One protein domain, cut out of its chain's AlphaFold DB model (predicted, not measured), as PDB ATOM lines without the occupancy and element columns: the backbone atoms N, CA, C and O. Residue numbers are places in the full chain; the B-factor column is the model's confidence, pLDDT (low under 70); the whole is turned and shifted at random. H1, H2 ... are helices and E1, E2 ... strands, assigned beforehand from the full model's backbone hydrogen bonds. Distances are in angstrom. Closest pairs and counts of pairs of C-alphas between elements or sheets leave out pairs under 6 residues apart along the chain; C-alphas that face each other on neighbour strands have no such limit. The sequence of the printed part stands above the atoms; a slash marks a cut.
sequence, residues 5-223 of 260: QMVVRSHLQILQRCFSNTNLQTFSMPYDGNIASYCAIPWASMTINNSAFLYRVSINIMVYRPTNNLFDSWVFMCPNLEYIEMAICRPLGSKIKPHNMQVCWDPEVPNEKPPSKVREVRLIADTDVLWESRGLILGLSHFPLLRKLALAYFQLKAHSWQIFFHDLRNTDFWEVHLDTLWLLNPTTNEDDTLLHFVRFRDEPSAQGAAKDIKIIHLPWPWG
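What this domain is: This is residues 5 to 223 of the 260 residues of an uncharacterized protein of Ophiobolus disseminans (UniProt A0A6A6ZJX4). The chain winds in stacked turns: seven parallel strands side by side make a wall, and mostly unnamed return stretches with H3, H4 and H5 run behind one face of it. H2 crosses the other face near the C-terminal ends of E2 and E3, H1 stands at the E1 end, and a small sheet of E6, E8 and E9 lies towards the far end, where E5 and E7 turn off the wall. The 219 printed residues hold, in order, H1 E1 H2 E2 H3 E3 E4 H4 E5 E6 H5 E7 E8 E9 E10; the class is mixed, with under half of the residues, 94, in named elements. The whole is compact, with a radius of gyration of the C-alphas of 17.4 A and spans of 49 by 42 by 31 A.

How they stand to each other: The large sheet runs E1 (26 to 28), E2 (56 to 62), E3 (83 to 89), E4 (120 to 124), E5 (148 to 152), E7 (180 to 184), E10 (212 to 216), all parallel and twisted. Pairs within hydrogen-bond range are N 58 and O 27 at 2.8 A, N 59 and O 85 at 2.9 A, N 86 and O 122 at 2.8 A, N 123 and O 150 at 2.8 A, N 151 and O 182 at 2.8 A, and N 183 and O 214 at 2.8 A. H2 (33 to 39) is on this sheet at a height of 7.4 A, with C-alphas 37 and 89 at 5.1 A its closest to E3. Strand-helix-strand units, parallel neighbours with a helix between, are E1, H2, E2; E2, H3 (73 to 77), E3; and E4, H4 (133 to 140), E5; the last two have right-handed crossovers. E5 runs on into E6 (155 to 157) at 91 degrees, and E7 into E8 (187 to 189) at 64 degrees. E6 and E8 are parallel, with N 156 and O 187 at 3.1 A; E8 and E9 (197 to 199) form an antiparallel hairpin, with N 188 and O 198 at 3.2 A. H5 (160 to 170) only grazes this small sheet and touches H4 at a steep tilt of 43 degrees, the same way, with C-alphas 133 and 164 closest at 5.2 A. H1 (5 to 21) touches no helix and is not on either sheet. Every O i to N i+4 pair is within range in H3, H4 and H5, 12 of 13 in H1, and 0 of 3 in H2, where 4 of 4 O i to N i+3 pairs are.

Where its parts are: H1 begins at C-alpha 5 (-112.965, 133.254, -28.446) and is 24.5 A long. E2 and E3 are each 19.3 A long, H5 15.0 A. E10 ends at C-alpha 216 (-85.538, 110.234, -10.139).

The domain as a whole: The C-alphas of Met 6 and Pro 204, 52.1 A apart, are the farthest apart. The printed part has no cut. Long links join H2 to E2, E3 to E4 and E9 to E10. Mean pLDDT of the printed part is 75.0; 79 residues are under 70, among them 41 to 52 and 90 to 114.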
ATOM      1  N   GLN A   5    -111.874 133.735 -29.297       40.84
ATOM      2  CA  GLN A   5    -112.965 133.254 -28.446       40.84
ATOM      3  C   GLN A   5    -114.028 132.404 -29.175       40.84
ATOM      4  O   GLN A   5    -114.657 131.560 -28.539       40.84
ATOM      5  N   MET A   6    -114.243 132.582 -30.487       39.59
ATOM      6  CA  MET A   6    -115.206 131.750 -31.233       39.59
ATOM      7  C   MET A   6    -114.652 130.358 -31.538       39.59
ATOM      8  O   MET A   6    -115.386 129.375 -31.459       39.59
ATOM      9  N   VAL A   7    -113.354 130.265 -31.840       53.84
ATOM     10  CA  VAL A   7    -112.694 129.000 -32.188       53.84
ATOM     11  C   VAL A   7    -112.662 128.070 -30.974       53.84
ATOM     12  O   VAL A   7    -113.040 126.904 -31.088       53.84
ATOM     13  N   VAL A   8    -112.336 128.589 -29.788       58.44
ATOM     14  CA  VAL A   8    -112.314 127.809 -28.536       58.44
ATOM     15  C   VAL A   8    -113.697 127.240 -28.193       58.44
ATOM     16  O   VAL A   8    -113.811 126.061 -27.866       58.44
ATOM     17  N   ARG A   9    -114.774 128.026 -28.347       60.53
ATOM     18  CA  ARG A   9    -116.145 127.545 -28.089       60.53
ATOM     19  C   ARG A   9    -116.557 126.402 -29.018       60.53
ATOM     20  O   ARG A   9    -117.169 125.447 -28.551       60.53
ATOM     21  N   SER A  10    -116.200 126.473 -30.302       66.12
ATOM     22  CA  SER A  10    -116.528 125.407 -31.259       66.12
ATOM     23  C   SER A  10    -115.802 124.087 -30.962       66.12
ATOM     24  O   SER A  10    -116.430 123.033 -31.000       66.12
ATOM     25  N   HIS A  11    -114.525 124.131 -30.567       69.31
ATOM     26  CA  HIS A  11    -113.767 122.929 -30.198       69.31
ATOM     27  C   HIS A  11    -114.273 122.302 -28.894       69.31
ATOM     28  O   HIS A  11    -114.412 121.083 -28.817       69.31
ATOM     29  N   LEU A  12    -114.629 123.122 -27.897       71.19
ATOM     30  CA  LEU A  12    -115.226 122.634 -26.651       71.19
ATOM     31  C   LEU A  12    -116.569 121.937 -26.892       71.19
ATOM     32  O   LEU A  12    -116.814 120.879 -26.323       71.19
ATOM     33  N   GLN A  13    -117.413 122.476 -27.777       73.31
ATOM     34  CA  GLN A  13    -118.679 121.838 -28.151       73.31
ATOM     35  C   GLN A  13    -118.471 120.506 -28.883       73.31
ATOM     36  O   GLN A  13    -119.236 119.566 -28.669       73.31
ATOM     37  N   ILE A  14    -117.445 120.402 -29.734       75.94
ATOM     38  CA  ILE A  14    -117.091 119.144 -30.402       75.94
ATOM     39  C   ILE A  14    -116.629 118.114 -29.368       75.94
ATOM     40  O   ILE A  14    -117.164 117.011 -29.347       75.94
ATOM     41  N   LEU A  15    -115.721 118.486 -28.462       76.25
ATOM     42  CA  LEU A  15    -115.259 117.600 -27.389       76.25
ATOM     43  C   LEU A  15    -116.410 117.147 -26.482       76.25
ATOM     44  O   LEU A  15    -116.535 115.958 -26.205       76.25
ATOM     45  N   GLN A  16    -117.303 118.058 -26.081       76.62
ATOM     46  CA  GLN A  16    -118.503 117.721 -25.302       76.62
ATOM     47  C   GLN A  16    -119.399 116.714 -26.032       76.62
ATOM     48  O   GLN A  16    -119.892 115.765 -25.420       76.62
ATOM     49  N   ARG A  17    -119.591 116.882 -27.348       75.38
ATOM     50  CA  ARG A  17    -120.334 115.918 -28.172       75.38
ATOM     51  C   ARG A  17    -119.620 114.576 -28.266       75.38
ATOM     52  O   ARG A  17    -120.302 113.560 -28.211       75.38
ATOM     53  N   CYS A  18    -118.294 114.554 -28.381       75.62
ATOM     54  CA  CYS A  18    -117.521 113.317 -28.345       75.62
ATOM     55  C   CYS A  18    -117.734 112.594 -27.011       75.62
ATOM     56  O   CYS A  18    -118.157 111.444 -27.021       75.62
ATOM     57  N   PHE A  19    -117.571 113.272 -25.874       75.12
ATOM     58  CA  PHE A  19    -117.803 112.662 -24.560       75.12
ATOM     59  C   PHE A  19    -119.246 112.180 -24.352       75.12
ATOM     60  O   PHE A  19    -119.461 111.166 -23.699       75.12
ATOM     61  N   SER A  20    -120.232 112.883 -24.916       71.94
ATOM     62  CA  SER A  20    -121.651 112.554 -24.717       71.94
ATOM     63  C   SER A  20    -122.186 111.481 -25.671       71.94
ATOM     64  O   SER A  20    -123.114 110.768 -25.308       71.94
ATOM     65  N   ASN A  21    -121.640 111.378 -26.888       68.56
ATOM     66  CA  ASN A  21    -122.212 110.558 -27.967       68.56
ATOM     67  C   ASN A  21    -121.312 109.402 -28.414       68.56
ATOM     68  O   ASN A  21    -121.620 108.737 -29.402       68.56
ATOM     69  N   THR A  22    -120.185 109.173 -27.743       67.81
ATOM     70  CA  THR A  22    -119.276 108.077 -28.084       67.81
ATOM     71  C   THR A  22    -118.960 107.235 -26.857       67.81
ATOM     72  O   THR A  22    -118.922 107.738 -25.736       67.81
ATOM     73  N   ASN A  23    -118.681 105.948 -27.074       80.06
ATOM     74  CA  ASN A  23    -118.137 105.053 -26.048       80.06
ATOM     75  C   ASN A  23    -116.636 105.320 -25.853       80.06
ATOM     76  O   ASN A  23    -115.817 104.405 -25.936       80.06
ATOM     77  N   LEU A  24    -116.255 106.589 -25.689       84.19
ATOM     78  CA  LEU A  24    -114.861 106.975 -25.543       84.19
ATOM     79  C   LEU A  24    -114.335 106.465 -24.203       84.19
ATOM     80  O   LEU A  24    -114.743 106.942 -23.148       84.19
ATOM     81  N   GLN A  25    -113.414 105.507 -24.268       88.44
ATOM     82  CA  GLN A  25    -112.795 104.907 -23.086       88.44
ATOM     83  C   GLN A  25    -111.540 105.636 -22.629       88.44
ATOM     84  O   GLN A  25    -111.191 105.610 -21.450       88.44
ATOM     85  N   THR A  26    -110.834 106.272 -23.558       88.88
ATOM     86  CA  THR A  26    -109.578 106.963 -23.284       88.88
ATOM     87  C   THR A  26    -109.571 108.293 -24.008       88.88
ATOM     88  O   THR A  26    -109.878 108.365 -25.195       88.88
ATOM     89  N   PHE A  27    -109.202 109.339 -23.285       87.19
ATOM     90  CA  PHE A  27    -108.958 110.655 -23.840       87.19
ATOM     91  C   PHE A  27    -107.548 111.090 -23.464       87.19
ATOM     92  O   PHE A  27    -107.188 111.050 -22.293       87.19
ATOM     93  N   SER A  28    -106.753 111.497 -24.445       86.12
ATOM     94  CA  SER A  28    -105.389 111.957 -24.209       86.12
ATOM     95  C   SER A  28    -105.115 113.190 -25.054       86.12
ATOM     96  O   SER A  28    -105.395 113.211 -26.255       86.12
ATOM     97  N   MET A  29    -104.600 114.233 -24.412       80.94
ATOM     98  CA  MET A  29    -104.058 115.406 -25.077       80.94
ATOM     99  C   MET A  29    -102.552 115.248 -25.257       80.94
ATOM    100  O   MET A  29    -101.884 114.705 -24.376       80.94
ATOM    101  N   PRO A  30    -101.986 115.767 -26.359       70.38
ATOM    102  CA  PRO A  30    -100.544 115.862 -26.472       70.38
ATOM    103  C   PRO A  30    -100.005 116.741 -25.339       70.38
ATOM    104  O   PRO A  30    -100.481 117.858 -25.108       70.38
ATOM    105  N   TYR A  31     -99.010 116.208 -24.640       67.06
ATOM    106  CA  TYR A  31     -98.237 116.923 -23.639       67.06
ATOM    107  C   TYR A  31     -96.868 117.275 -24.212       67.06
ATOM    108  O   TYR A  31     -96.158 116.385 -24.688       67.06
ATOM    109  N   ASP A  32     -96.523 118.558 -24.156       64.19
ATOM    110  CA  ASP A  32     -95.235 119.102 -24.589       64.19
ATOM    111  C   ASP A  32     -94.795 120.185 -23.591       64.19
ATOM    112  O   ASP A  32     -94.871 121.388 -23.845       64.19
ATOM    113  N   GLY A  33     -94.519 119.736 -22.362       62.25
ATOM    114  CA  GLY A  33     -94.178 120.564 -21.206       62.25
ATOM    115  C   GLY A  33     -95.010 121.840 -21.062       62.25
ATOM    116  O   GLY A  33     -96.228 121.772 -20.919       62.25
ATOM    117  N   ASN A  34     -94.396 123.022 -21.083       59.72
ATOM    118  CA  ASN A  34     -95.141 124.281 -20.918       59.72
ATOM    119  C   ASN A  34     -95.879 124.748 -22.193       59.72
ATOM    120  O   ASN A  34     -96.748 125.620 -22.105       59.72
ATOM    121  N   ILE A  35     -95.616 124.143 -23.359       61.28
ATOM    122  CA  ILE A  35     -96.386 124.340 -24.604       61.28
ATOM    123  C   ILE A  35     -97.754 123.652 -24.484       61.28
ATOM    124  O   ILE A  35     -98.722 124.089 -25.108       61.28
ATOM    125  N   ALA A  36     -97.889 122.668 -23.587       66.88
ATOM    126  CA  ALA A  36     -99.178 122.083 -23.220       66.88
ATOM    127  C   ALA A  36    -100.207 123.144 -22.777       66.88
ATOM    128  O   ALA A  36    -101.410 122.945 -22.955       66.88
ATOM    129  N   SER A  37     -99.750 124.317 -22.312       68.38
ATOM    130  CA  SER A  37    -100.607 125.475 -22.035       68.38
ATOM    131  C   SER A  37    -101.444 125.912 -23.245       68.38
ATOM    132  O   SER A  37    -102.606 126.267 -23.073       68.38
ATOM    133  N   TYR A  38    -100.936 125.822 -24.480       69.12
ATOM    134  CA  TYR A  38    -101.711 126.154 -25.684       69.12
ATOM    135  C   TYR A  38    -102.860 125.181 -25.952       69.12
ATOM    136  O   TYR A  38    -103.854 125.554 -26.573       69.12
ATOM    137  N   CYS A  39    -102.723 123.940 -25.488       69.62
ATOM    138  CA  CYS A  39    -103.736 122.898 -25.626       69.62
ATOM    139  C   CYS A  39    -104.603 122.758 -24.372       69.62
ATOM    140  O   CYS A  39    -105.498 121.914 -24.335       69.62
ATOM    141  N   ALA A  40    -104.337 123.553 -23.335       73.25
ATOM    142  CA  ALA A  40    -105.062 123.471 -22.091       73.25
ATOM    143  C   ALA A  40    -106.473 124.031 -22.254       73.25
ATOM    144  O   ALA A  40    -106.680 125.124 -22.788       73.25
ATOM    145  N   ILE A  41    -107.453 123.279 -21.767       69.12
ATOM    146  CA  ILE A  41    -108.854 123.684 -21.832       69.12
ATOM    147  C   ILE A  41    -109.436 123.847 -20.429       69.12
ATOM    148  O   ILE A  41    -108.984 123.192 -19.488       69.12
ATOM    149  N   PRO A  42    -110.418 124.750 -20.246       67.50
ATOM    150  CA  PRO A  42    -111.043 124.971 -18.948       67.50
ATOM    151  C   PRO A  42    -111.957 123.786 -18.601       67.50
ATOM    152  O   PRO A  42    -113.162 123.832 -18.836       67.50
ATOM    153  N   TRP A  43    -111.371 122.713 -18.061       68.50
ATOM    154  CA  TRP A  43    -112.049 121.436 -17.805       68.50
ATOM    155  C   TRP A  43    -113.253 121.571 -16.863       68.50
ATOM    156  O   TRP A  43    -114.287 120.959 -17.101       68.50
ATOM    157  N   ALA A  44    -113.161 122.465 -15.872       65.12
ATOM    158  CA  ALA A  44    -114.263 122.853 -14.986       65.12
ATOM    159  C   ALA A  44    -115.523 123.325 -15.740       65.12
ATOM    160  O   ALA A  44    -116.647 123.180 -15.273       65.12
ATOM    161  N   SER A  45    -115.353 123.897 -16.936       65.38
ATOM    162  CA  SER A  45    -116.454 124.364 -17.783       65.38
ATOM    163  C   SER A  45    -116.978 123.292 -18.746       65.38
ATOM    164  O   SER A  45    -117.871 123.571 -19.550       65.38
ATOM    165  N   MET A  46    -116.424 122.075 -18.722       67.56
ATOM    166  CA  MET A  46    -116.912 120.972 -19.540       67.56
ATOM    167  C   MET A  46    -118.062 120.253 -18.844       67.56
ATOM    168  O   MET A  46    -117.881 119.579 -17.836       67.56
ATOM    169  N   THR A  47    -119.251 120.322 -19.438       66.19
ATOM    170  CA  THR A  47    -120.348 119.422 -19.084       66.19
ATOM    171  C   THR A  47    -120.054 118.049 -19.681       66.19
ATOM    172  O   THR A  47    -120.276 117.822 -20.871       66.19
ATOM    173  N   ILE A  48    -119.495 117.150 -18.872       66.50
ATOM    174  CA  ILE A  48    -119.349 115.737 -19.224       66.50
ATOM    175  C   ILE A  48    -120.620 115.037 -18.749       66.50
ATOM    176  O   ILE A  48    -121.011 115.176 -17.594       66.50
ATOM    177  N   ASN A  49    -121.311 114.340 -19.647       64.69
ATOM    178  CA  ASN A  49    -122.504 113.595 -19.264       64.69
ATOM    179  C   ASN A  49    -122.102 112.340 -18.468       64.69
ATOM    180  O   ASN A  49    -121.150 111.656 -18.845       64.69
ATOM    181  N   ASN A  50    -122.873 111.988 -17.436       60.16
ATOM    182  CA  ASN A  50    -122.648 110.824 -16.562       60.16
ATOM    183  C   ASN A  50    -122.654 109.467 -17.304       60.16
ATOM    184  O   ASN A  50    -122.358 108.434 -16.709       60.16
ATOM    185  N   SER A  51    -123.009 109.455 -18.592       55.22
ATOM    186  CA  SER A  51    -122.969 108.293 -19.484       55.22
ATOM    187  C   SER A  51    -121.610 108.061 -20.156       55.22
ATOM    188  O   SER A  51    -121.495 107.156 -20.981       55.22
ATOM    189  N   ALA A  52    -120.592 108.876 -19.869       64.81
ATOM    190  CA  ALA A  52    -119.273 108.714 -20.468       64.81
ATOM    191  C   ALA A  52    -118.594 107.419 -19.972       64.81
ATOM    192  O   ALA A  52    -118.382 107.216 -18.775       64.81
ATOM    193  N   PHE A  53    -118.196 106.551 -20.907       81.12
ATOM    194  CA  PHE A  53    -117.446 105.311 -20.647       81.12
ATOM    195  C   PHE A  53    -115.954 105.561 -20.394       81.12
ATOM    196  O   PHE A  53    -115.121 104.724 -20.717       81.12
ATOM    197  N   LEU A  54    -115.603 106.725 -19.860       86.50
ATOM    198  CA  LEU A  54    -114.227 107.186 -19.795       86.50
ATOM    199  C   LEU A  54    -113.499 106.524 -18.620       86.50
ATOM    200  O   LEU A  54    -113.857 106.753 -17.468       86.50
ATOM    201  N   TYR A  55    -112.484 105.719 -18.930       91.44
ATOM    202  CA  TYR A  55    -111.642 105.012 -17.958       91.44
ATOM    203  C   TYR A  55    -110.298 105.701 -17.742       91.44
ATOM    204  O   TYR A  55    -109.738 105.632 -16.648       91.44
ATOM    205  N   ARG A  56    -109.766 106.366 -18.776       91.69
ATOM    206  CA  ARG A  56    -108.446 107.008 -18.734       91.69
ATOM    207  C   ARG A  56    -108.487 108.405 -19.335       91.69
ATOM    208  O   ARG A  56    -109.028 108.601 -20.426       91.69
ATOM    209  N   VAL A  57    -107.882 109.358 -18.636       88.81
ATOM    210  CA  VAL A  57    -107.793 110.755 -19.065       88.81
ATOM    211  C   VAL A  57    -106.368 111.257 -18.888       88.81
ATOM    212  O   VAL A  57    -105.865 111.218 -17.774       88.81
ATOM    213  N   SER A  58    -105.764 111.774 -19.959       88.00
ATOM    214  CA  SER A  58    -104.539 112.584 -19.926       88.00
ATOM    215  C   SER A  58    -104.855 113.975 -20.475       88.00
ATOM    216  O   SER A  58    -105.227 114.106 -21.644       88.00
ATOM    217  N   ILE A  59    -104.773 115.016 -19.648       83.69
ATOM    218  CA  ILE A  59    -105.234 116.369 -19.999       83.69
ATOM    219  C   ILE A  59    -104.263 117.460 -19.581       83.69
ATOM    220  O   ILE A  59    -103.501 117.326 -18.630       83.69
ATOM    221  N   ASN A  60    -104.376 118.595 -20.265       80.62
ATOM    222  CA  ASN A  60    -103.669 119.817 -19.921       80.62
ATOM    223  C   ASN A  60    -104.647 120.776 -19.232       80.62
ATOM    224  O   ASN A  60    -105.673 121.152 -19.808       80.62
ATOM    225  N   ILE A  61    -104.337 121.185 -18.004       77.50
ATOM    226  CA  ILE A  61    -105.147 122.116 -17.219       77.50
ATOM    227  C   ILE A  61    -104.409 123.441 -17.126       77.50
ATOM    228  O   ILE A  61    -103.279 123.492 -16.652       77.50
ATOM    229  N   MET A  62    -105.061 124.529 -17.540       74.06
ATOM    230  CA  MET A  62    -104.516 125.867 -17.331       74.06
ATOM    231  C   MET A  62    -105.020 126.427 -16.012       74.06
ATOM    232  O   MET A  62    -106.225 126.616 -15.819       74.06
ATOM    233  N   VAL A  63    -104.089 126.751 -15.125       68.69
ATOM    234  CA  VAL A  63    -104.409 127.390 -13.856       68.69
ATOM    235  C   VAL A  63    -104.220 128.895 -13.994       68.69
ATOM    236  O   VAL A  63    -103.108 129.410 -14.075       68.69
ATOM    237  N   TYR A  64    -105.342 129.610 -14.063       58.81
ATOM    238  CA  TYR A  64    -105.368 131.064 -14.243       58.81
ATOM    239  C   TYR A  64    -105.297 131.836 -12.918       58.81
ATOM    240  O   TYR A  64    -104.998 133.032 -12.921       58.81
ATOM    241  N   ARG A  65    -105.622 131.187 -11.792       55.94
ATOM    242  CA  ARG A  65    -105.648 131.771 -10.443       55.94
ATOM    243  C   ARG A  65    -105.226 130.724  -9.402       55.94
ATOM    244  O   ARG A  65    -105.555 129.558  -9.596       55.94
ATOM    245  N   PRO A  66    -104.592 131.131  -8.286       51.16
ATOM    246  CA  PRO A  66    -104.120 130.229  -7.222       51.16
ATOM    247  C   PRO A  66    -105.222 129.426  -6.505       51.16
ATOM    248  O   PRO A  66    -104.918 128.589  -5.665       51.16
ATOM    249  N   THR A  67    -106.495 129.664  -6.834       47.66
ATOM    250  CA  THR A  67    -107.675 129.033  -6.226       47.66
ATOM    251  C   THR A  67    -108.401 128.063  -7.164       47.66
ATOM    252  O   THR A  67    -109.537 127.698  -6.886       47.66
ATOM    253  N   ASN A  68    -107.826 127.707  -8.319       55.75
ATOM    254  CA  ASN A  68    -108.479 126.743  -9.205       55.75
ATOM    255  C   ASN A  68    -108.245 125.317  -8.698       55.75
ATOM    256  O   ASN A  68    -107.110 124.857  -8.609       55.75
ATOM    257  N   ASN A  69    -109.344 124.617  -8.449       64.06
ATOM    258  CA  ASN A  69    -109.362 123.213  -8.071       64.06
ATOM    259  C   ASN A  69    -108.868 122.340  -9.237       64.06
ATOM    260  O   ASN A  69    -109.417 122.432 -10.336       64.06
ATOM    261  N   LEU A  70    -107.828 121.514  -9.039       71.94
ATOM    262  CA  LEU A  70    -107.373 120.592 -10.100       71.94
ATOM    263  C   LEU A  70    -108.367 119.446 -10.286       71.94
ATOM    264  O   LEU A  70    -108.740 119.095 -11.407       71.94
ATOM    265  N   PHE A  71    -108.791 118.875  -9.161       75.88
ATOM    266  CA  PHE A  71    -109.861 117.902  -9.100       75.88
ATOM    267  C   PHE A  71    -111.136 118.696  -8.848       75.88
ATOM    268  O   PHE A  71    -111.305 119.287  -7.790       75.88
ATOM    269  N   ASP A  72    -111.998 118.771  -9.852       71.44
ATOM    270  CA  ASP A  72    -113.278 119.471  -9.774       71.44
ATOM    271  C   ASP A  72    -114.403 118.469 -10.084       71.44
ATOM    272  O   ASP A  72    -114.169 117.278 -10.326       71.44
ATOM    273  N   SER A  73    -115.645 118.936 -10.080       72.88
ATOM    274  CA  SER A  73    -116.872 118.175 -10.289       72.88
ATOM    275  C   SER A  73    -116.826 117.199 -11.471       72.88
ATOM    276  O   SER A  73    -117.476 116.153 -11.391       72.88
ATOM    277  N   TRP A  74    -116.030 117.485 -12.509       75.50
ATOM    278  CA  TRP A  74    -115.850 116.648 -13.699       75.50
ATOM    279  C   TRP A  74    -115.351 115.236 -13.405       75.50
ATOM    280  O   TRP A  74    -115.791 114.298 -14.071       75.50
ATOM    281  N   VAL A  75    -114.496 115.065 -12.395       78.69
ATOM    282  CA  VAL A  75    -113.927 113.754 -12.051       78.69
ATOM    283  C   VAL A  75    -115.037 112.781 -11.652       78.69
ATOM    284  O   VAL A  75    -115.030 111.614 -12.032       78.69
ATOM    285  N   PHE A  76    -116.064 113.296 -10.979       74.75
ATOM    286  CA  PHE A  76    -117.219 112.523 -10.531       74.75
ATOM    287  C   PHE A  76    -118.317 112.391 -11.586       74.75
ATOM    288  O   PHE A  76    -119.191 111.540 -11.450       74.75
ATOM    289  N   MET A  77    -118.281 113.211 -12.640       76.25
ATOM    290  CA  MET A  77    -119.133 113.011 -13.817       76.25
ATOM    291  C   MET A  77    -118.645 111.832 -14.678       76.25
ATOM    292  O   MET A  77    -119.337 111.409 -15.600       76.25
ATOM    293  N   CYS A  78    -117.471 111.272 -14.365       81.19
ATOM    294  CA  CYS A  78    -116.883 110.115 -15.032       81.19
ATOM    295  C   CYS A  78    -116.835 108.910 -14.066       81.19
ATOM    296  O   CYS A  78    -115.773 108.584 -13.540       81.19
ATOM    297  N   PRO A  79    -117.954 108.203 -13.818       80.69
ATOM    298  CA  PRO A  79    -118.044 107.168 -12.773       80.69
ATOM    299  C   PRO A  79    -117.199 105.908 -13.039       80.69
ATOM    300  O   PRO A  79    -117.106 105.022 -12.186       80.69
ATOM    301  N   ASN A  80    -116.624 105.792 -14.236       87.69
ATOM    302  CA  ASN A  80    -115.754 104.692 -14.645       87.69
ATOM    303  C   ASN A  80    -114.276 105.091 -14.695       87.69
ATOM    304  O   ASN A  80    -113.455 104.275 -15.095       87.69
ATOM    305  N   LEU A  81    -113.936 106.322 -14.306       90.38
ATOM    306  CA  LEU A  81    -112.577 106.828 -14.398       90.38
ATOM    307  C   LEU A  81    -111.669 106.101 -13.402       90.38
ATOM    308  O   LEU A  81    -111.925 106.102 -12.200       90.38
ATOM    309  N   GLU A  82    -110.606 105.491 -13.918       94.69
ATOM    310  CA  GLU A  82    -109.621 104.729 -13.143       94.69
ATOM    311  C   GLU A  82    -108.227 105.369 -13.188       94.69
ATOM    312  O   GLU A  82    -107.430 105.176 -12.271       94.69
ATOM    313  N   TYR A  83    -107.940 106.152 -14.230       94.38
ATOM    314  CA  TYR A  83    -106.634 106.755 -14.477       94.38
ATOM    315  C   TYR A  83    -106.768 108.235 -14.835       94.38
ATOM    316  O   TYR A  83    -107.507 108.592 -15.762       94.38
ATOM    317  N   ILE A  84    -106.004 109.074 -14.140       91.94
ATOM    318  CA  ILE A  84    -105.899 110.508 -14.390       91.94
ATOM    319  C   ILE A  84    -104.431 110.876 -14.560       91.94
ATOM    320  O   ILE A  84    -103.618 110.646 -13.672       91.94
ATOM    321  N   GLU A  85    -104.115 111.538 -15.660       90.00
ATOM    322  CA  GLU A  85    -102.856 112.229 -15.873       90.00
ATOM    323  C   GLU A  85    -103.140 113.696 -16.199       90.00
ATOM    324  O   GLU A  85    -103.958 114.015 -17.065       90.00
ATOM    325  N   MET A  86    -102.509 114.609 -15.466       86.44
ATOM    326  CA  MET A  86    -102.754 116.038 -15.614       86.44
ATOM    327  C   MET A  86    -101.463 116.827 -15.664       86.44
ATOM    328  O   MET A  86    -100.646 116.809 -14.747       86.44
ATOM    329  N   ALA A  87    -101.356 117.599 -16.728       83.00
ATOM    330  CA  ALA A  87    -100.340 118.599 -16.938       83.00
ATOM    331  C   ALA A  87    -100.840 119.966 -16.481       83.00
ATOM    332  O   ALA A  87    -101.738 120.559 -17.087       83.00
ATOM    333  N   ILE A  88    -100.253 120.479 -15.411       81.06
ATOM    334  CA  ILE A  88    -100.665 121.715 -14.760       81.06
ATOM    335  C   ILE A  88     -99.869 122.861 -15.374       81.06
ATOM    336  O   ILE A  88     -98.694 123.078 -15.086       81.06
ATOM    337  N   CYS A  89    -100.538 123.591 -16.253       73.75
ATOM    338  CA  CYS A  89     -99.955 124.628 -17.082       73.75
ATOM    339  C   CYS A  89    -100.276 126.021 -16.534       73.75
ATOM    340  O   CYS A  89    -101.370 126.280 -16.025       73.75
ATOM    341  N   ARG A  90     -99.357 126.965 -16.745       69.12
ATOM    342  CA  ARG A  90     -99.589 128.395 -16.510       69.12
ATOM    343  C   ARG A  90     -99.809 129.125 -17.837       69.12
ATOM    344  O   ARG A  90     -99.267 128.702 -18.860       69.12
ATOM    345  N   PRO A  91    -100.555 130.242 -17.850       65.81
ATOM    346  CA  PRO A  91    -100.585 131.111 -19.017       65.81
ATOM    347  C   PRO A  91     -99.181 131.666 -19.301       65.81
ATOM    348  O   PRO A  91     -98.506 132.167 -18.394       65.81
ATOM    349  N   LEU A  92     -98.746 131.613 -20.560       60.97
ATOM    350  CA  LEU A  92     -97.458 132.172 -20.975       60.97
ATOM    351  C   LEU A  92     -97.392 133.678 -20.698       60.97
ATOM    352  O   LEU A  92     -98.358 134.412 -20.908       60.97
ATOM    353  N   GLY A  93     -96.241 134.137 -20.202       56.81
ATOM    354  CA  GLY A  93     -96.026 135.539 -19.830       56.81
ATOM    355  C   GLY A  93     -96.758 135.977 -18.557       56.81
ATOM    356  O   GLY A  93     -96.672 137.145 -18.173       56.81
ATOM    357  N   SER A  94     -97.465 135.068 -17.876       58.09
ATOM    358  CA  SER A  94     -98.075 135.391 -16.593       58.09
ATOM    359  C   SER A  94     -96.992 135.539 -15.522       58.09
ATOM    360  O   SER A  94     -96.239 134.618 -15.220       58.09
ATOM    361  N   LYS A  95     -96.916 136.728 -14.917       54.59
ATOM    362  CA  LYS A  95     -96.145 136.971 -13.688       54.59
ATOM    363  C   LYS A  95     -96.928 136.464 -12.478       54.59
ATOM    364  O   LYS A  95     -97.093 137.202 -11.505       54.59
ATOM    365  N   ILE A  96     -97.500 135.259 -12.562       52.97
ATOM    366  CA  ILE A  96     -98.078 134.621 -11.380       52.97
ATOM    367  C   ILE A  96     -96.888 134.413 -10.454       52.97
ATOM    368  O   ILE A  96     -96.036 133.565 -10.705       52.97
ATOM    369  N   LYS A  97     -96.779 135.285  -9.446       51.88
ATOM    370  CA  LYS A  97     -95.819 135.120  -8.363       51.88
ATOM    371  C   LYS A  97     -96.000 133.700  -7.814       51.88
ATOM    372  O   LYS A  97     -97.151 133.255  -7.779       51.88
ATOM    373  N   PRO A  98     -94.924 133.011  -7.400       49.53
ATOM    374  CA  PRO A  98     -95.024 131.728  -6.716       49.53
ATOM    375  C   PRO A  98     -95.869 131.948  -5.460       49.53
ATOM    376  O   PRO A  98     -95.417 132.440  -4.430       49.53
ATOM    377  N   HIS A  99     -97.163 131.722  -5.591       50.44
ATOM    378  CA  HIS A  99     -98.140 131.899  -4.544       50.44
ATOM    379  C   HIS A  99     -98.838 130.566  -4.439       50.44
ATOM    380  O   HIS A  99     -99.421 130.118  -5.424       50.44
ATOM    381  N   ASN A 100     -98.695 129.980  -3.249       52.03
ATOM    382  CA  ASN A 100     -99.317 128.775  -2.712       52.03
ATOM    383  C   ASN A 100    -100.442 128.253  -3.603       52.03
ATOM    384  O   ASN A 100    -101.616 128.571  -3.407       52.03
ATOM    385  N   MET A 101    -100.053 127.484  -4.613       57.56
ATOM    386  CA  MET A 101    -101.003 126.777  -5.444       57.56
ATOM    387  C   MET A 101    -101.589 125.685  -4.565       57.56
ATOM    388  O   MET A 101    -100.872 124.805  -4.078       57.56
ATOM    389  N   GLN A 102    -102.886 125.783  -4.310       55.06
ATOM    390  CA  GLN A 102    -103.604 124.749  -3.594       55.06
ATOM    391  C   GLN A 102    -104.307 123.870  -4.617       55.06
ATOM    392  O   GLN A 102    -105.003 124.355  -5.509       55.06
ATOM    393  N   VAL A 103    -104.142 122.557  -4.473       56.06
ATOM    394  CA  VAL A 103    -105.059 121.593  -5.082       56.06
ATOM    395  C   VAL A 103    -106.341 121.628  -4.254       56.06
ATOM    396  O   VAL A 103    -106.598 120.747  -3.446       56.06
ATOM    397  N   CYS A 104    -107.095 122.718  -4.345       52.94
ATOM    398  CA  CYS A 104    -108.357 122.797  -3.628       52.94
ATOM    399  C   CYS A 104    -109.409 121.927  -4.320       52.94
ATOM    400  O   CYS A 104    -109.295 121.581  -5.496       52.94
ATOM    401  N   TRP A 105    -110.423 121.567  -3.546       51.53
ATOM    402  CA  TRP A 105    -111.701 121.032  -3.990       51.53
ATOM    403  C   TRP A 105    -112.755 122.116  -3.751       51.53
ATOM    404  O   TRP A 105    -112.584 122.928  -2.839       51.53
ATOM    405  N   ASP A 106    -113.831 122.148  -4.539       52.88
ATOM    406  CA  ASP A 106    -114.950 123.049  -4.265       52.88
ATOM    407  C   ASP A 106    -115.803 122.432  -3.142       52.88
ATOM    408  O   ASP A 106    -116.453 121.405  -3.369       52.88
ATOM    409  N   PRO A 107    -115.808 123.002  -1.923       49.34
ATOM    410  CA  PRO A 107    -116.577 122.456  -0.808       49.34
ATOM    411  C   PRO A 107    -118.093 122.468  -1.059       49.34
ATOM    412  O   PRO A 107    -118.824 121.830  -0.307       49.34
ATOM    413  N   GLU A 108    -118.580 123.161  -2.096       47.75
ATOM    414  CA  GLU A 108    -120.003 123.213  -2.448       47.75
ATOM    415  C   GLU A 108    -120.496 121.980  -3.227       47.75
ATOM    416  O   GLU A 108    -121.695 121.853  -3.492       47.75
ATOM    417  N   VAL A 109    -119.620 121.032  -3.584       52.94
ATOM    418  CA  VAL A 109    -120.060 119.809  -4.265       52.94
ATOM    419  C   VAL A 109    -120.765 118.862  -3.273       52.94
ATOM    420  O   VAL A 109    -120.147 118.453  -2.291       52.94
ATOM    421  N   PRO A 110    -122.024 118.445  -3.530       48.84
ATOM    422  CA  PRO A 110    -122.787 117.610  -2.603       48.84
ATOM    423  C   PRO A 110    -122.098 116.277  -2.274       48.84
ATOM    424  O   PRO A 110    -121.617 115.585  -3.174       48.84
ATOM    425  N   ASN A 111    -122.159 115.887  -0.996       51.00
ATOM    426  CA  ASN A 111    -121.634 114.636  -0.417       51.00
ATOM    427  C   ASN A 111    -122.239 113.335  -0.992       51.00
ATOM    428  O   ASN A 111    -121.823 112.246  -0.612       51.00
ATOM    429  N   GLU A 112    -123.214 113.413  -1.899       58.28
ATOM    430  CA  GLU A 112    -123.947 112.258  -2.441       58.28
ATOM    431  C   GLU A 112    -123.368 111.737  -3.767       58.28
ATOM    432  O   GLU A 112    -124.086 111.206  -4.617       58.28
ATOM    433  N   LYS A 113    -122.065 111.909  -3.992       64.81
ATOM    434  CA  LYS A 113    -121.410 111.371  -5.187       64.81
ATOM    435  C   LYS A 113    -120.869 109.968  -4.905       64.81
ATOM    436  O   LYS A 113    -120.330 109.733  -3.825       64.81
ATOM    437  N   PRO A 114    -120.994 109.027  -5.860       67.88
ATOM    438  CA  PRO A 114    -120.392 107.711  -5.710       67.88
ATOM    439  C   PRO A 114    -118.872 107.850  -5.522       67.88
ATOM    440  O   PRO A 114    -118.272 108.762  -6.103       67.88
ATOM    441  N   PRO A 115    -118.244 106.963  -4.729       75.00
ATOM    442  CA  PRO A 115    -116.806 107.005  -4.510       75.00
ATOM    443  C   PRO A 115    -116.073 106.860  -5.843       75.00
ATOM    444  O   PRO A 115    -116.449 106.053  -6.700       75.00
ATOM    445  N   SER A 116    -115.031 107.668  -6.025       85.38
ATOM    446  CA  SER A 116    -114.221 107.629  -7.236       85.38
ATOM    447  C   SER A 116    -113.533 106.271  -7.385       85.38
ATOM    448  O   SER A 116    -112.984 105.730  -6.425       85.38
ATOM    449  N   LYS A 117    -113.526 105.738  -8.612       91.25
ATOM    450  CA  LYS A 117    -112.817 104.497  -8.960       91.25
ATOM    451  C   LYS A 117    -111.360 104.728  -9.351       91.25
ATOM    452  O   LYS A 117    -110.686 103.771  -9.727       91.25
ATOM    453  N   VAL A 118    -110.879 105.968  -9.276       93.00
ATOM    454  CA  VAL A 118    -109.516 106.337  -9.665       93.00
ATOM    455  C   VAL A 118    -108.505 105.581  -8.806       93.00
ATOM    456  O   VAL A 118    -108.539 105.641  -7.579       93.00
ATOM    457  N   ARG A 119    -107.605 104.867  -9.483       95.44
ATOM    458  CA  ARG A 119    -106.527 104.060  -8.897       95.44
ATOM    459  C   ARG A 119    -105.153 104.637  -9.178       95.44
ATOM    460  O   ARG A 119    -104.211 104.316  -8.457       95.44
ATOM    461  N   GLU A 120    -105.032 105.460 -10.212       95.88
ATOM    462  CA  GLU A 120    -103.765 106.045 -10.622       95.88
ATOM    463  C   GLU A 120    -103.929 107.525 -10.954       95.88
ATOM    464  O   GLU A 120    -104.777 107.906 -11.765       95.88
ATOM    465  N   VAL A 121    -103.099 108.343 -10.311       94.06
ATOM    466  CA  VAL A 121    -103.017 109.784 -10.534       94.06
ATOM    467  C   VAL A 121    -101.575 110.145 -10.863       94.06
ATOM    468  O   VAL A 121    -100.663 109.885 -10.079       94.06
ATOM    469  N   ARG A 122    -101.380 110.780 -12.013       92.62
ATOM    470  CA  ARG A 122    -100.103 111.311 -12.483       92.62
ATOM    471  C   ARG A 122    -100.228 112.819 -12.660       92.62
ATOM    472  O   ARG A 122    -101.050 113.287 -13.440       92.62
ATOM    473  N   LEU A 123     -99.450 113.601 -11.927       89.62
ATOM    474  CA  LEU A 123     -99.475 115.059 -12.013       89.62
ATOM    475  C   LEU A 123     -98.122 115.562 -12.481       89.62
ATOM    476  O   LEU A 123     -97.093 115.206 -11.912       89.62
ATOM    477  N   ILE A 124     -98.132 116.440 -13.472       85.50
ATOM    478  CA  ILE A 124     -96.939 117.122 -13.955       85.50
ATOM    479  C   ILE A 124     -97.136 118.611 -13.715       85.50
ATOM    480  O   ILE A 124     -98.086 119.199 -14.231       85.50
ATOM    481  N   ALA A 125     -96.274 119.209 -12.904       79.62
ATOM    482  CA  ALA A 125     -96.305 120.631 -12.604       79.62
ATOM    483  C   ALA A 125     -95.178 121.377 -13.321       79.62
ATOM    484  O   ALA A 125     -94.245 120.791 -13.858       79.62
ATOM    485  N   ASP A 126     -95.290 122.698 -13.333       72.06
ATOM    486  CA  ASP A 126     -94.189 123.581 -13.690       72.06
ATOM    487  C   ASP A 126     -93.383 123.894 -12.421       72.06
ATOM    488  O   ASP A 126     -93.980 124.234 -11.394       72.06
ATOM    489  N   THR A 127     -92.052 123.786 -12.472       63.50
ATOM    490  CA  THR A 127     -91.183 123.862 -11.280       63.50
ATOM    491  C   THR A 127     -91.215 125.214 -10.589       63.50
ATOM    492  O   THR A 127     -90.892 125.304  -9.417       63.50
ATOM    493  N   ASP A 128     -91.655 126.258 -11.287       65.12
ATOM    494  CA  ASP A 128     -91.825 127.611 -10.744       65.12
ATOM    495  C   ASP A 128     -93.034 127.758  -9.799       65.12
ATOM    496  O   ASP A 128     -93.331 128.860  -9.318       65.12
ATOM    497  N   VAL A 129     -93.807 126.690  -9.600       68.31
ATOM    498  CA  VAL A 129     -94.989 126.691  -8.745       68.31
ATOM    499  C   VAL A 129     -94.667 126.061  -7.403       68.31
ATOM    500  O   VAL A 129     -94.435 124.859  -7.307       68.31
ATOM    501  N   LEU A 130     -94.792 126.869  -6.353       73.00
ATOM    502  CA  LEU A 130     -94.694 126.404  -4.980       73.00
ATOM    503  C   LEU A 130     -96.036 125.840  -4.497       73.00
ATOM    504  O   LEU A 130     -97.023 126.572  -4.348       73.00
ATOM    505  N   TRP A 131     -96.057 124.538  -4.234       78.19
ATOM    506  CA  TRP A 131     -97.226 123.806  -3.761       78.19
ATOM    507  C   TRP A 131     -97.212 123.626  -2.244       78.19
ATOM    508  O   TRP A 131     -96.166 123.467  -1.607       78.19
ATOM    509  N   GLU A 132     -98.408 123.604  -1.660       78.38
ATOM    510  CA  GLU A 132     -98.608 123.230  -0.262       78.38
ATOM    511  C   GLU A 132     -98.956 121.745  -0.161       78.38
ATOM    512  O   GLU A 132     -99.926 121.288  -0.772       78.38
ATOM    513  N   SER A 133     -98.200 121.000   0.654       83.88
ATOM    514  CA  SER A 133     -98.402 119.557   0.860       83.88
ATOM    515  C   SER A 133     -99.840 119.229   1.252       83.88
ATOM    516  O   SER A 133    -100.473 118.367   0.648       83.88
ATOM    517  N   ARG A 134    -100.394 119.981   2.209       81.94
ATOM    518  CA  ARG A 134    -101.754 119.777   2.712       81.94
ATOM    519  C   ARG A 134    -102.816 119.934   1.626       81.94
ATOM    520  O   ARG A 134    -103.761 119.156   1.600       81.94
ATOM    521  N   GLY A 135    -102.664 120.913   0.732       77.69
ATOM    522  CA  GLY A 135    -103.591 121.101  -0.385       77.69
ATOM    523  C   GLY A 135    -103.575 119.894  -1.320       77.69
ATOM    524  O   GLY A 135    -104.626 119.355  -1.646       77.69
ATOM    525  N   LEU A 136    -102.382 119.412  -1.678       82.88
ATOM    526  CA  LEU A 136    -102.224 118.222  -2.513       82.88
ATOM    527  C   LEU A 136    -102.854 116.973  -1.873       82.88
ATOM    528  O   LEU A 136    -103.604 116.268  -2.544       82.88
ATOM    529  N   ILE A 137    -102.617 116.733  -0.579       86.25
ATOM    530  CA  ILE A 137    -103.217 115.607   0.160       86.25
ATOM    531  C   ILE A 137    -104.744 115.704   0.192       86.25
ATOM    532  O   ILE A 137    -105.424 114.716  -0.077       86.25
ATOM    533  N   LEU A 138    -105.295 116.889   0.475       80.88
ATOM    534  CA  LEU A 138    -106.743 117.104   0.477       80.88
ATOM    535  C   LEU A 138    -107.362 116.881  -0.908       80.88
ATOM    536  O   LEU A 138    -108.443 116.321  -0.996       80.88
ATOM    537  N   GLY A 139    -106.681 117.259  -1.989       80.75
ATOM    538  CA  GLY A 139    -107.144 116.943  -3.339       80.75
ATOM    539  C   GLY A 139    -107.154 115.438  -3.630       80.75
ATOM    540  O   GLY A 139    -108.084 114.926  -4.248       80.75
ATOM    541  N   LEU A 140    -106.130 114.718  -3.168       87.44
ATOM    542  CA  LEU A 140    -105.987 113.276  -3.385       87.44
ATOM    543  C   LEU A 140    -106.904 112.426  -2.491       87.44
ATOM    544  O   LEU A 140    -107.178 111.276  -2.831       87.44
ATOM    545  N   SER A 141    -107.408 112.964  -1.376       85.31
ATOM    546  CA  SER A 141    -108.332 112.253  -0.475       85.31
ATOM    547  C   SER A 141    -109.669 111.897  -1.142       85.31
ATOM    548  O   SER A 141    -110.365 110.989  -0.697       85.31
ATOM    549  N   HIS A 142    -109.998 112.542  -2.264       82.50
ATOM    550  CA  HIS A 142    -111.166 112.225  -3.086       82.50
ATOM    551  C   HIS A 142    -111.056 110.896  -3.857       82.50
ATOM    552  O   HIS A 142    -112.025 110.466  -4.491       82.50
ATOM    553  N   PHE A 143    -109.895 110.241  -3.811       89.56
ATOM    554  CA  PHE A 143    -109.615 108.974  -4.483       89.56
ATOM    555  C   PHE A 143    -109.355 107.872  -3.450       89.56
ATOM    556  O   PHE A 143    -108.208 107.487  -3.240       89.56
ATOM    557  N   PRO A 144    -110.403 107.326  -2.803       89.00
ATOM    558  CA  PRO A 144    -110.233 106.337  -1.735       89.00
ATOM    559  C   PRO A 144    -109.569 105.035  -2.210       89.00
ATOM    560  O   PRO A 144    -108.990 104.309  -1.407       89.00
ATOM    561  N   LEU A 145    -109.631 104.750  -3.516       92.56
ATOM    562  CA  LEU A 145    -109.032 103.574  -4.153       92.56
ATOM    563  C   LEU A 145    -107.669 103.858  -4.810       92.56
ATOM    564  O   LEU A 145    -107.181 103.018  -5.575       92.56
ATOM    565  N   LEU A 146    -107.064 105.022  -4.549       93.56
ATOM    566  CA  LEU A 146    -105.778 105.410  -5.122       93.56
ATOM    567  C   LEU A 146    -104.673 104.437  -4.693       93.56
ATOM    568  O   LEU A 146    -104.444 104.208  -3.511       93.56
ATOM    569  N   ARG A 147    -103.966 103.875  -5.673       94.69
ATOM    570  CA  ARG A 147    -102.860 102.927  -5.467       94.69
ATOM    571  C   ARG A 147    -101.544 103.412  -6.044       94.69
ATOM    572  O   ARG A 147    -100.492 103.018  -5.552       94.69
ATOM    573  N   LYS A 148    -101.591 104.254  -7.072       95.50
ATOM    574  CA  LYS A 148    -100.407 104.792  -7.735       95.50
ATOM    575  C   LYS A 148    -100.488 106.307  -7.793       95.50
ATOM    576  O   LYS A 148    -101.451 106.855  -8.328       95.50
ATOM    577  N   LEU A 149     -99.468 106.966  -7.264       95.25
ATOM    578  CA  LEU A 149     -99.318 108.410  -7.333       95.25
ATOM    579  C   LEU A 149     -97.985 108.738  -7.988       95.25
ATOM    580  O   LEU A 149     -96.939 108.266  -7.548       95.25
ATOM    581  N   ALA A 150     -98.022 109.576  -9.011       94.06
ATOM    582  CA  ALA A 150     -96.828 110.054  -9.677       94.06
ATOM    583  C   ALA A 150     -96.843 111.585  -9.711       94.06
ATOM    584  O   ALA A 150     -97.823 112.188 -10.145       94.06
ATOM    585  N   LEU A 151     -95.773 112.219  -9.234       91.94
ATOM    586  CA  LEU A 151     -95.605 113.670  -9.205       91.94
ATOM    587  C   LEU A 151     -94.322 114.028  -9.945       91.94
ATOM    588  O   LEU A 151     -93.236 113.601  -9.558       91.94
ATOM    589  N   ALA A 152     -94.436 114.829 -10.994       87.88
ATOM    590  CA  ALA A 152     -93.303 115.274 -11.781       87.88
ATOM    591  C   ALA A 152     -93.152 116.787 -11.697       87.88
ATOM    592  O   ALA A 152     -94.120 117.527 -11.879       87.88
ATOM    593  N   TYR A 153     -91.923 117.227 -11.423       84.00
ATOM    594  CA  TYR A 153     -91.517 118.629 -11.383       84.00
ATOM    595  C   TYR A 153     -92.278 119.455 -10.331       84.00
ATOM    596  O   TYR A 153     -92.486 120.657 -10.480       84.00
ATOM    597  N   PHE A 154     -92.697 118.807  -9.240       85.56
ATOM    598  CA  PHE A 154     -93.327 119.481  -8.108       85.56
ATOM    599  C   PHE A 154     -92.279 120.146  -7.213       85.56
ATOM    600  O   PHE A 154     -91.317 119.507  -6.776       85.56
ATOM    601  N   GLN A 155     -92.519 121.416  -6.883       82.88
ATOM    602  CA  GLN A 155     -91.794 122.144  -5.848       82.88
ATOM    603  C   GLN A 155     -92.680 122.301  -4.609       82.88
ATOM    604  O   GLN A 155     -93.758 122.893  -4.685       82.88
ATOM    605  N   LEU A 156     -92.226 121.806  -3.456       84.12
ATOM    606  CA  LEU A 156     -92.877 122.066  -2.166       84.12
ATOM    607  C   LEU A 156     -92.053 123.055  -1.329       84.12
ATOM    608  O   LEU A 156     -90.842 123.202  -1.514       84.12
ATOM    609  N   LYS A 157     -92.704 123.726  -0.371       80.81
ATOM    610  CA  LYS A 157     -92.017 124.534   0.657       80.81
ATOM    611  C   LYS A 157     -91.005 123.683   1.436       80.81
ATOM    612  O   LYS A 157     -91.191 122.469   1.565       80.81
ATOM    613  N   ALA A 158     -89.973 124.315   2.003       73.19
ATOM    614  CA  ALA A 158     -89.060 123.650   2.935       73.19
ATOM    615  C   ALA A 158     -89.840 122.834   3.983       73.19
ATOM    616  O   ALA A 158     -90.907 123.244   4.450       73.19
ATOM    617  N   HIS A 159     -89.330 121.644   4.297       77.62
ATOM    618  CA  HIS A 159     -89.934 120.672   5.217       77.62
ATOM    619  C   HIS A 159     -91.327 120.125   4.831       77.62
ATOM    620  O   HIS A 159     -91.880 119.277   5.532       77.62
ATOM    621  N   SER A 160     -91.923 120.570   3.718       84.31
ATOM    622  CA  SER A 160     -93.275 120.147   3.333       84.31
ATOM    623  C   SER A 160     -93.316 118.767   2.693       84.31
ATOM    624  O   SER A 160     -94.365 118.133   2.733       84.31
ATOM    625  N   TRP A 161     -92.198 118.266   2.161       89.44
ATOM    626  CA  TRP A 161     -92.109 116.878   1.700       89.44
ATOM    627  C   TRP A 161     -92.209 115.890   2.864       89.44
ATOM    628  O   TRP A 161     -92.956 114.924   2.770       89.44
ATOM    629  N   GLN A 162     -91.554 116.159   3.994       88.88
ATOM    630  CA  GLN A 162     -91.662 115.336   5.202       88.88
ATOM    631  C   GLN A 162     -93.111 115.277   5.696       88.88
ATOM    632  O   GLN A 162     -93.616 114.201   6.012       88.88
ATOM    633  N   ILE A 163     -93.790 116.429   5.714       88.56
ATOM    634  CA  ILE A 163     -95.215 116.519   6.057       88.56
ATOM    635  C   ILE A 163     -96.049 115.730   5.046       88.56
ATOM    636  O   ILE A 163     -96.895 114.939   5.439       88.56
ATOM    637  N   PHE A 164     -95.773 115.888   3.751       91.06
ATOM    638  CA  PHE A 164     -96.454 115.151   2.695       91.06
ATOM    639  C   PHE A 164     -96.335 113.633   2.895       91.06
ATOM    640  O   PHE A 164     -97.352 112.951   2.935       91.06
ATOM    641  N   PHE A 165     -95.132 113.091   3.111       92.19
ATOM    642  CA  PHE A 165     -94.949 111.653   3.356       92.19
ATOM    643  C   PHE A 165     -95.571 111.175   4.665       92.19
ATOM    644  O   PHE A 165     -96.098 110.063   4.728       92.19
ATOM    645  N   HIS A 166     -95.499 111.991   5.717       90.50
ATOM    646  CA  HIS A 166     -96.176 111.705   6.974       90.50
ATOM    647  C   HIS A 166     -97.687 111.575   6.755       90.50
ATOM    648  O   HIS A 166     -98.290 110.607   7.216       90.50
ATOM    649  N   ASP A 167     -98.283 112.505   6.013       89.00
ATOM    650  CA  ASP A 167     -99.714 112.515   5.738       89.00
ATOM    651  C   ASP A 167    -100.123 111.355   4.824       89.00
ATOM    652  O   ASP A 167    -101.116 110.700   5.112       89.00
ATOM    653  N   LEU A 168     -99.336 111.011   3.795       90.00
ATOM    654  CA  LEU A 168     -99.589 109.823   2.960       90.00
ATOM    655  C   LEU A 168     -99.610 108.519   3.775       90.00
ATOM    656  O   LEU A 168    -100.371 107.604   3.473       90.00
ATOM    657  N   ARG A 169     -98.760 108.418   4.801       89.12
ATOM    658  CA  ARG A 169     -98.646 107.228   5.656       89.12
ATOM    659  C   ARG A 169     -99.779 107.124   6.671       89.12
ATOM    660  O   ARG A 169    -100.246 106.026   6.956       89.12
ATOM    661  N   ASN A 170    -100.150 108.259   7.254       84.50
ATOM    662  CA  ASN A 170    -101.018 108.335   8.428       84.50
ATOM    663  C   ASN A 170    -102.430 108.824   8.090       84.50
ATOM    664  O   ASN A 170    -103.175 109.213   8.986       84.50
ATOM    665  N   THR A 171    -102.786 108.867   6.808       75.50
ATOM    666  CA  THR A 171    -104.116 109.286   6.399       75.50
ATOM    667  C   THR A 171    -105.111 108.131   6.447       75.50
ATOM    668  O   THR A 171    -104.921 107.100   5.809       75.50
ATOM    669  N   ASP A 172    -106.225 108.357   7.143       77.69
ATOM    670  CA  ASP A 172    -107.399 107.479   7.109       77.69
ATOM    671  C   ASP A 172    -108.285 107.738   5.870       77.69
ATOM    672  O   ASP A 172    -109.360 107.153   5.739       77.69
ATOM    673  N   PHE A 173    -107.889 108.649   4.966       69.31
ATOM    674  CA  PHE A 173    -108.700 109.016   3.798       69.31
ATOM    675  C   PHE A 173    -108.763 107.914   2.739       69.31
ATOM    676  O   PHE A 173    -109.680 107.906   1.919       69.31
ATOM    677  N   TRP A 174    -107.781 107.015   2.711       75.38
ATOM    678  CA  TRP A 174    -107.694 105.974   1.696       75.38
ATOM    679  C   TRP A 174    -108.148 104.636   2.257       75.38
ATOM    680  O   TRP A 174    -107.727 104.216   3.330       75.38
ATOM    681  N   GLU A 175    -108.971 103.925   1.492       75.31
ATOM    682  CA  GLU A 175    -109.359 102.552   1.828       75.31
ATOM    683  C   GLU A 175    -108.195 101.574   1.620       75.31
ATOM    684  O   GLU A 175    -108.196 100.461   2.151       75.31
ATOM    685  N   VAL A 176    -107.204 101.971   0.817       77.06
ATOM    686  CA  VAL A 176    -106.061 101.145   0.434       77.06
ATOM    687  C   VAL A 176    -104.769 101.939   0.610       77.06
ATOM    688  O   VAL A 176    -104.694 103.111   0.258       77.06
ATOM    689  N   HIS A 177    -103.722 101.281   1.111       85.62
ATOM    690  CA  HIS A 177    -102.379 101.859   1.104       85.62
ATOM    691  C   HIS A 177    -101.844 102.032  -0.319       85.62
ATOM    692  O   HIS A 177    -102.055 101.175  -1.182       85.62
ATOM    693  N   LEU A 178    -101.076 103.102  -0.525       92.12
ATOM    694  CA  LEU A 178    -100.429 103.376  -1.799       92.12
ATOM    695  C   LEU A 178     -99.422 102.266  -2.135       92.12
ATOM    696  O   LEU A 178     -98.501 101.969  -1.369       92.12
ATOM    697  N   ASP A 179     -99.603 101.642  -3.294       93.88
ATOM    698  CA  ASP A 179     -98.681 100.637  -3.812       93.88
ATOM    699  C   ASP A 179     -97.417 101.318  -4.348       93.88
ATOM    700  O   ASP A 179     -96.313 100.848  -4.089       93.88
ATOM    701  N   THR A 180     -97.567 102.449  -5.040       93.75
ATOM    702  CA  THR A 180     -96.466 103.090  -5.762       93.75
ATOM    703  C   THR A 180     -96.490 104.611  -5.628       93.75
ATOM    704  O   THR A 180     -97.515 105.243  -5.896       93.75
ATOM    705  N   LEU A 181     -95.339 105.194  -5.287       94.12
ATOM    706  CA  LEU A 181     -95.084 106.632  -5.318       94.12
ATOM    707  C   LEU A 181     -93.887 106.946  -6.221       94.12
ATOM    708  O   LEU A 181     -92.761 106.545  -5.933       94.12
ATOM    709  N   TRP A 182     -94.117 107.703  -7.287       93.81
ATOM    710  CA  TRP A 182     -93.074 108.139  -8.217       93.81
ATOM    711  C   TRP A 182     -92.882 109.648  -8.149       93.81
ATOM    712  O   TRP A 182     -93.838 110.405  -8.304       93.81
ATOM    713  N   LEU A 183     -91.646 110.093  -7.939       92.19
ATOM    714  CA  LEU A 183     -91.279 111.502  -7.857       92.19
ATOM    715  C   LEU A 183     -90.207 111.825  -8.900       92.19
ATOM    716  O   LEU A 183     -89.073 111.357  -8.795       92.19
ATOM    717  N   LEU A 184     -90.557 112.621  -9.911       88.44
ATOM    718  CA  LEU A 184     -89.629 113.057 -10.959       88.44
ATOM    719  C   LEU A 184     -89.172 114.479 -10.694       88.44
ATOM    720  O   LEU A 184     -90.000 115.383 -10.643       88.44
ATOM    721  N   ASN A 185     -87.867 114.683 -10.551       85.75
ATOM    722  CA  ASN A 185     -87.272 115.974 -10.219       85.75
ATOM    723  C   ASN A 185     -88.029 116.732  -9.107       85.75
ATOM    724  O   ASN A 185     -88.350 117.910  -9.295       85.75
ATOM    725  N   PRO A 186     -88.350 116.096  -7.960       87.75
ATOM    726  CA  PRO A 186     -88.908 116.832  -6.836       87.75
ATOM    727  C   PRO A 186     -87.908 117.892  -6.358       87.75
ATOM    728  O   PRO A 186     -86.691 117.669  -6.330       87.75
ATOM    729  N   THR A 187     -88.422 119.057  -5.973       84.69
ATOM    730  CA  THR A 187     -87.602 120.177  -5.487       84.69
ATOM    731  C   THR A 187     -88.161 120.776  -4.203       84.69
ATOM    732  O   THR A 187     -89.341 120.614  -3.867       84.69
ATOM    733  N   THR A 188     -87.292 121.470  -3.473       80.19
ATOM    734  CA  THR A 188     -87.639 122.299  -2.316       80.19
ATOM    735  C   THR A 188     -87.261 123.750  -2.577       80.19
ATOM    736  O   THR A 188     -86.328 124.039  -3.329       80.19
ATOM    737  N   ASN A 189     -87.993 124.675  -1.956       75.69
ATOM    738  CA  ASN A 189     -87.525 126.049  -1.791       75.69
ATOM    739  C   ASN A 189     -86.872 126.192  -0.409       75.69
ATOM    740  O   ASN A 189     -87.600 126.121   0.583       75.69
ATOM    741  N   GLU A 190     -85.542 126.337  -0.335       63.75
ATOM    742  CA  GLU A 190     -84.810 126.435   0.946       63.75
ATOM    743  C   GLU A 190     -84.678 127.865   1.497       63.75
ATOM    744  O   GLU A 190     -84.353 128.006   2.668       63.75
ATOM    745  N   ASP A 191     -85.049 128.911   0.749       56.12
ATOM    746  CA  ASP A 191     -85.101 130.288   1.258       56.12
ATOM    747  C   ASP A 191     -86.225 131.099   0.582       56.12
ATOM    748  O   ASP A 191     -86.394 131.087  -0.636       56.12
ATOM    749  N   ASP A 192     -87.004 131.856   1.364       51.59
ATOM    750  CA  ASP A 192     -88.102 132.707   0.856       51.59
ATOM    751  C   ASP A 192     -87.606 133.909   0.020       51.59
ATOM    752  O   ASP A 192     -88.406 134.647  -0.562       51.59
ATOM    753  N   THR A 193     -86.292 134.149  -0.025       44.78
ATOM    754  CA  THR A 193     -85.723 135.402  -0.536       44.78
ATOM    755  C   THR A 193     -85.151 135.346  -1.947       44.78
ATOM    756  O   THR A 193     -85.043 136.409  -2.546       44.78
ATOM    757  N   LEU A 194     -84.904 134.186  -2.553       47.53
ATOM    758  CA  LEU A 194     -84.566 134.026  -3.977       47.53
ATOM    759  C   LEU A 194     -84.929 132.588  -4.389       47.53
ATOM    760  O   LEU A 194     -84.766 131.679  -3.586       47.53
ATOM    761  N   LEU A 195     -85.420 132.379  -5.622       54.88
ATOM    762  CA  LEU A 195     -85.807 131.070  -6.192       54.88
ATOM    763  C   LEU A 195     -84.584 130.145  -6.401       54.88
ATOM    764  O   LEU A 195     -84.254 129.776  -7.527       54.88
ATOM    765  N   HIS A 196     -83.871 129.799  -5.333       56.31
ATOM    766  CA  HIS A 196     -82.823 128.790  -5.361       56.31
ATOM    767  C   HIS A 196     -83.475 127.421  -5.168       56.31
ATOM    768  O   HIS A 196     -83.840 127.023  -4.063       56.31
ATOM    769  N   PHE A 197     -83.664 126.710  -6.280       63.94
ATOM    770  CA  PHE A 197     -84.191 125.351  -6.273       63.94
ATOM    771  C   PHE A 197     -83.108 124.390  -5.802       63.94
ATOM    772  O   PHE A 197     -82.093 124.206  -6.475       63.94
ATOM    773  N   VAL A 198     -83.345 123.736  -4.669       65.69
ATOM    774  CA  VAL A 198     -82.483 122.654  -4.202       65.69
ATOM    775  C   VAL A 198     -83.110 121.334  -4.635       65.69
ATOM    776  O   VAL A 198     -84.324 121.129  -4.528       65.69
ATOM    777  N   ARG A 199     -82.282 120.435  -5.183       73.06
ATOM    778  CA  ARG A 199     -82.725 119.071  -5.481       73.06
ATOM    779  C   ARG A 199     -83.120 118.412  -4.169       73.06
ATOM    780  O   ARG A 199     -82.311 118.344  -3.244       73.06
ATOM    781  N   PHE A 200     -84.352 117.920  -4.120       73.62
ATOM    782  CA  PHE A 200     -84.784 117.060  -3.034       73.62
ATOM    783  C   PHE A 200     -83.831 115.862  -2.966       73.62
ATOM    784  O   PHE A 200     -83.487 115.293  -3.995       73.62
ATOM    785  N   ARG A 201     -83.326 115.538  -1.781       70.56
ATOM    786  CA  ARG A 201     -82.447 114.378  -1.591       70.56
ATOM    787  C   ARG A 201     -83.296 113.185  -1.192       70.56
ATOM    788  O   ARG A 201     -84.384 113.377  -0.657       70.56
ATOM    789  N   ASP A 202     -82.785 111.977  -1.405       71.88
ATOM    790  CA  ASP A 202     -83.431 110.771  -0.892       71.88
ATOM    791  C   ASP A 202     -83.664 110.917   0.617       71.88
ATOM    792  O   ASP A 202     -82.727 110.980   1.415       71.88
ATOM    793  N   GLU A 203     -84.933 111.038   0.992       75.38
ATOM    794  CA  GLU A 203     -85.339 111.394   2.343       75.38
ATOM    795  C   GLU A 203     -85.852 110.136   3.053       75.38
ATOM    796  O   GLU A 203     -86.870 109.570   2.636       75.38
ATOM    797  N   PRO A 204     -85.236 109.712   4.171       83.25
ATOM    798  CA  PRO A 204     -85.690 108.543   4.926       83.25
ATOM    799  C   PRO A 204     -87.161 108.626   5.360       83.25
ATOM    800  O   PRO A 204     -87.826 107.603   5.507       83.25
ATOM    801  N   SER A 205     -87.700 109.841   5.527       83.75
ATOM    802  CA  SER A 205     -89.112 110.051   5.870       83.75
ATOM    803  C   SER A 205     -90.094 109.613   4.778       83.75
ATOM    804  O   SER A 205     -91.262 109.382   5.090       83.75
ATOM    805  N   ALA A 206     -89.646 109.414   3.534       85.81
ATOM    806  CA  ALA A 206     -90.473 108.826   2.486       85.81
ATOM    807  C   ALA A 206     -90.819 107.359   2.788       85.81
ATOM    808  O   ALA A 206     -91.888 106.888   2.408       85.81
ATOM    809  N   GLN A 207     -89.963 106.633   3.519       86.31
ATOM    810  CA  GLN A 207     -90.140 105.204   3.774       86.31
ATOM    811  C   GLN A 207     -91.480 104.918   4.460       86.31
ATOM    812  O   GLN A 207     -91.742 105.417   5.554       86.31
ATOM    813  N   GLY A 208     -92.313 104.083   3.834       87.44
ATOM    814  CA  GLY A 208     -93.649 103.734   4.321       87.44
ATOM    815  C   GLY A 208     -94.779 104.641   3.824       87.44
ATOM    816  O   GLY A 208     -95.928 104.365   4.144       87.44
ATOM    817  N   ALA A 209     -94.491 105.681   3.034       89.94
ATOM    818  CA  ALA A 209     -95.524 106.453   2.333       89.94
ATOM    819  C   ALA A 209     -96.169 105.662   1.175       89.94
ATOM    820  O   ALA A 209     -97.313 105.921   0.810       89.94
ATOM    821  N   ALA A 210     -95.444 104.690   0.614       93.06
ATOM    822  CA  ALA A 210     -95.931 103.685  -0.329       93.06
ATOM    823  C   ALA A 210     -95.123 102.386  -0.178       93.06
ATOM    824  O   ALA A 210     -94.082 102.382   0.490       93.06
ATOM    825  N   LYS A 211     -95.579 101.289  -0.799       92.31
ATOM    826  CA  LYS A 211     -94.817 100.025  -0.847       92.31
ATOM    827  C   LYS A 211     -93.570 100.143  -1.721       92.31
ATOM    828  O   LYS A 211     -92.514  99.657  -1.333       92.31
ATOM    829  N   ASP A 212     -93.712 100.788  -2.873       91.94
ATOM    830  CA  ASP A 212     -92.638 101.095  -3.811       91.94
ATOM    831  C   ASP A 212     -92.513 102.612  -3.972       91.94
ATOM    832  O   ASP A 212     -93.500 103.301  -4.239       91.94
ATOM    833  N   ILE A 213     -91.304 103.139  -3.784       91.25
ATOM    834  CA  ILE A 213     -91.017 104.571  -3.888       91.25
ATOM    835  C   ILE A 213     -89.844 104.745  -4.835       91.25
ATOM    836  O   ILE A 213     -88.760 104.218  -4.589       91.25
ATOM    837  N   LYS A 214     -90.052 105.531  -5.890       90.12
ATOM    838  CA  LYS A 214     -89.010 105.871  -6.857       90.12
ATOM    839  C   LYS A 214     -88.851 107.371  -6.931       90.12
ATOM    840  O   LYS A 214     -89.821 108.096  -7.145       90.12
ATOM    841  N   ILE A 215     -87.615 107.820  -6.785       89.94
ATOM    842  CA  ILE A 215     -87.244 109.225  -6.879       89.94
ATOM    843  C   ILE A 215     -86.169 109.321  -7.949       89.94
ATOM    844  O   ILE A 215     -85.139 108.659  -7.863       89.94
ATOM    845  N   ILE A 216     -86.442 110.089  -9.000       86.31
ATOM    846  CA  ILE A 216     -85.538 110.234 -10.139       86.31
ATOM    847  C   ILE A 216     -85.186 111.703 -10.291       86.31
ATOM    848  O   ILE A 216     -86.066 112.558 -10.393       86.31
ATOM    849  N   HIS A 217     -83.888 111.981 -10.378       84.19
ATOM    850  CA  HIS A 217     -83.371 113.292 -10.745       84.19
ATOM    851  C   HIS A 217     -82.757 113.229 -12.138       84.19
ATOM    852  O   HIS A 217     -81.654 112.714 -12.316       84.19
ATOM    853  N   LEU A 218     -83.463 113.780 -13.118       79.62
ATOM    854  CA  LEU A 218     -82.935 113.950 -14.465       79.62
ATOM    855  C   LEU A 218     -82.059 115.215 -14.514       79.62
ATOM    856  O   LEU A 218     -82.194 116.112 -13.670       79.62
ATOM    857  N   PRO A 219     -81.094 115.303 -15.442       72.56
ATOM    858  CA  PRO A 219     -80.387 116.551 -15.705       72.56
ATOM    859  C   PRO A 219     -81.401 117.666 -15.972       72.56
ATOM    860  O   PRO A 219     -82.358 117.471 -16.717       72.56
ATOM    861  N   TRP A 220     -81.224 118.833 -15.347       63.50
ATOM    862  CA  TRP A 220     -82.097 119.956 -15.674       63.50
ATOM    863  C   TRP A 220     -81.852 120.360 -17.133       63.50
ATOM    864  O   TRP A 220     -80.694 120.464 -17.539       63.50
ATOM    865  N   PRO A 221     -82.907 120.636 -17.919       52.91
ATOM    866  CA  PRO A 221     -82.745 121.130 -19.287       52.91
ATOM    867  C   PRO A 221     -82.082 122.520 -19.330       52.91
ATOM    868  O   PRO A 221     -81.587 122.952 -20.369       52.91
ATOM    869  N   TRP A 222     -82.051 123.209 -18.188       54.88
ATOM    870  CA  TRP A 222     -81.301 124.430 -17.936       54.88
ATOM    871  C   TRP A 222     -79.863 124.012 -17.608       54.88
ATOM    872  O   TRP A 222     -79.585 123.532 -16.511       54.88
ATOM    873  N   GLY A 223     -78.967 124.058 -18.593       42.97
ATOM    874  CA  GLY A 223     -77.592 123.596 -18.416       42.97
ATOM    875  C   GLY A 223     -76.854 124.357 -17.307       42.97
ATOM    876  O   GLY A 223     -76.796 125.575 -17.353       42.97
TER     877      GLY A 223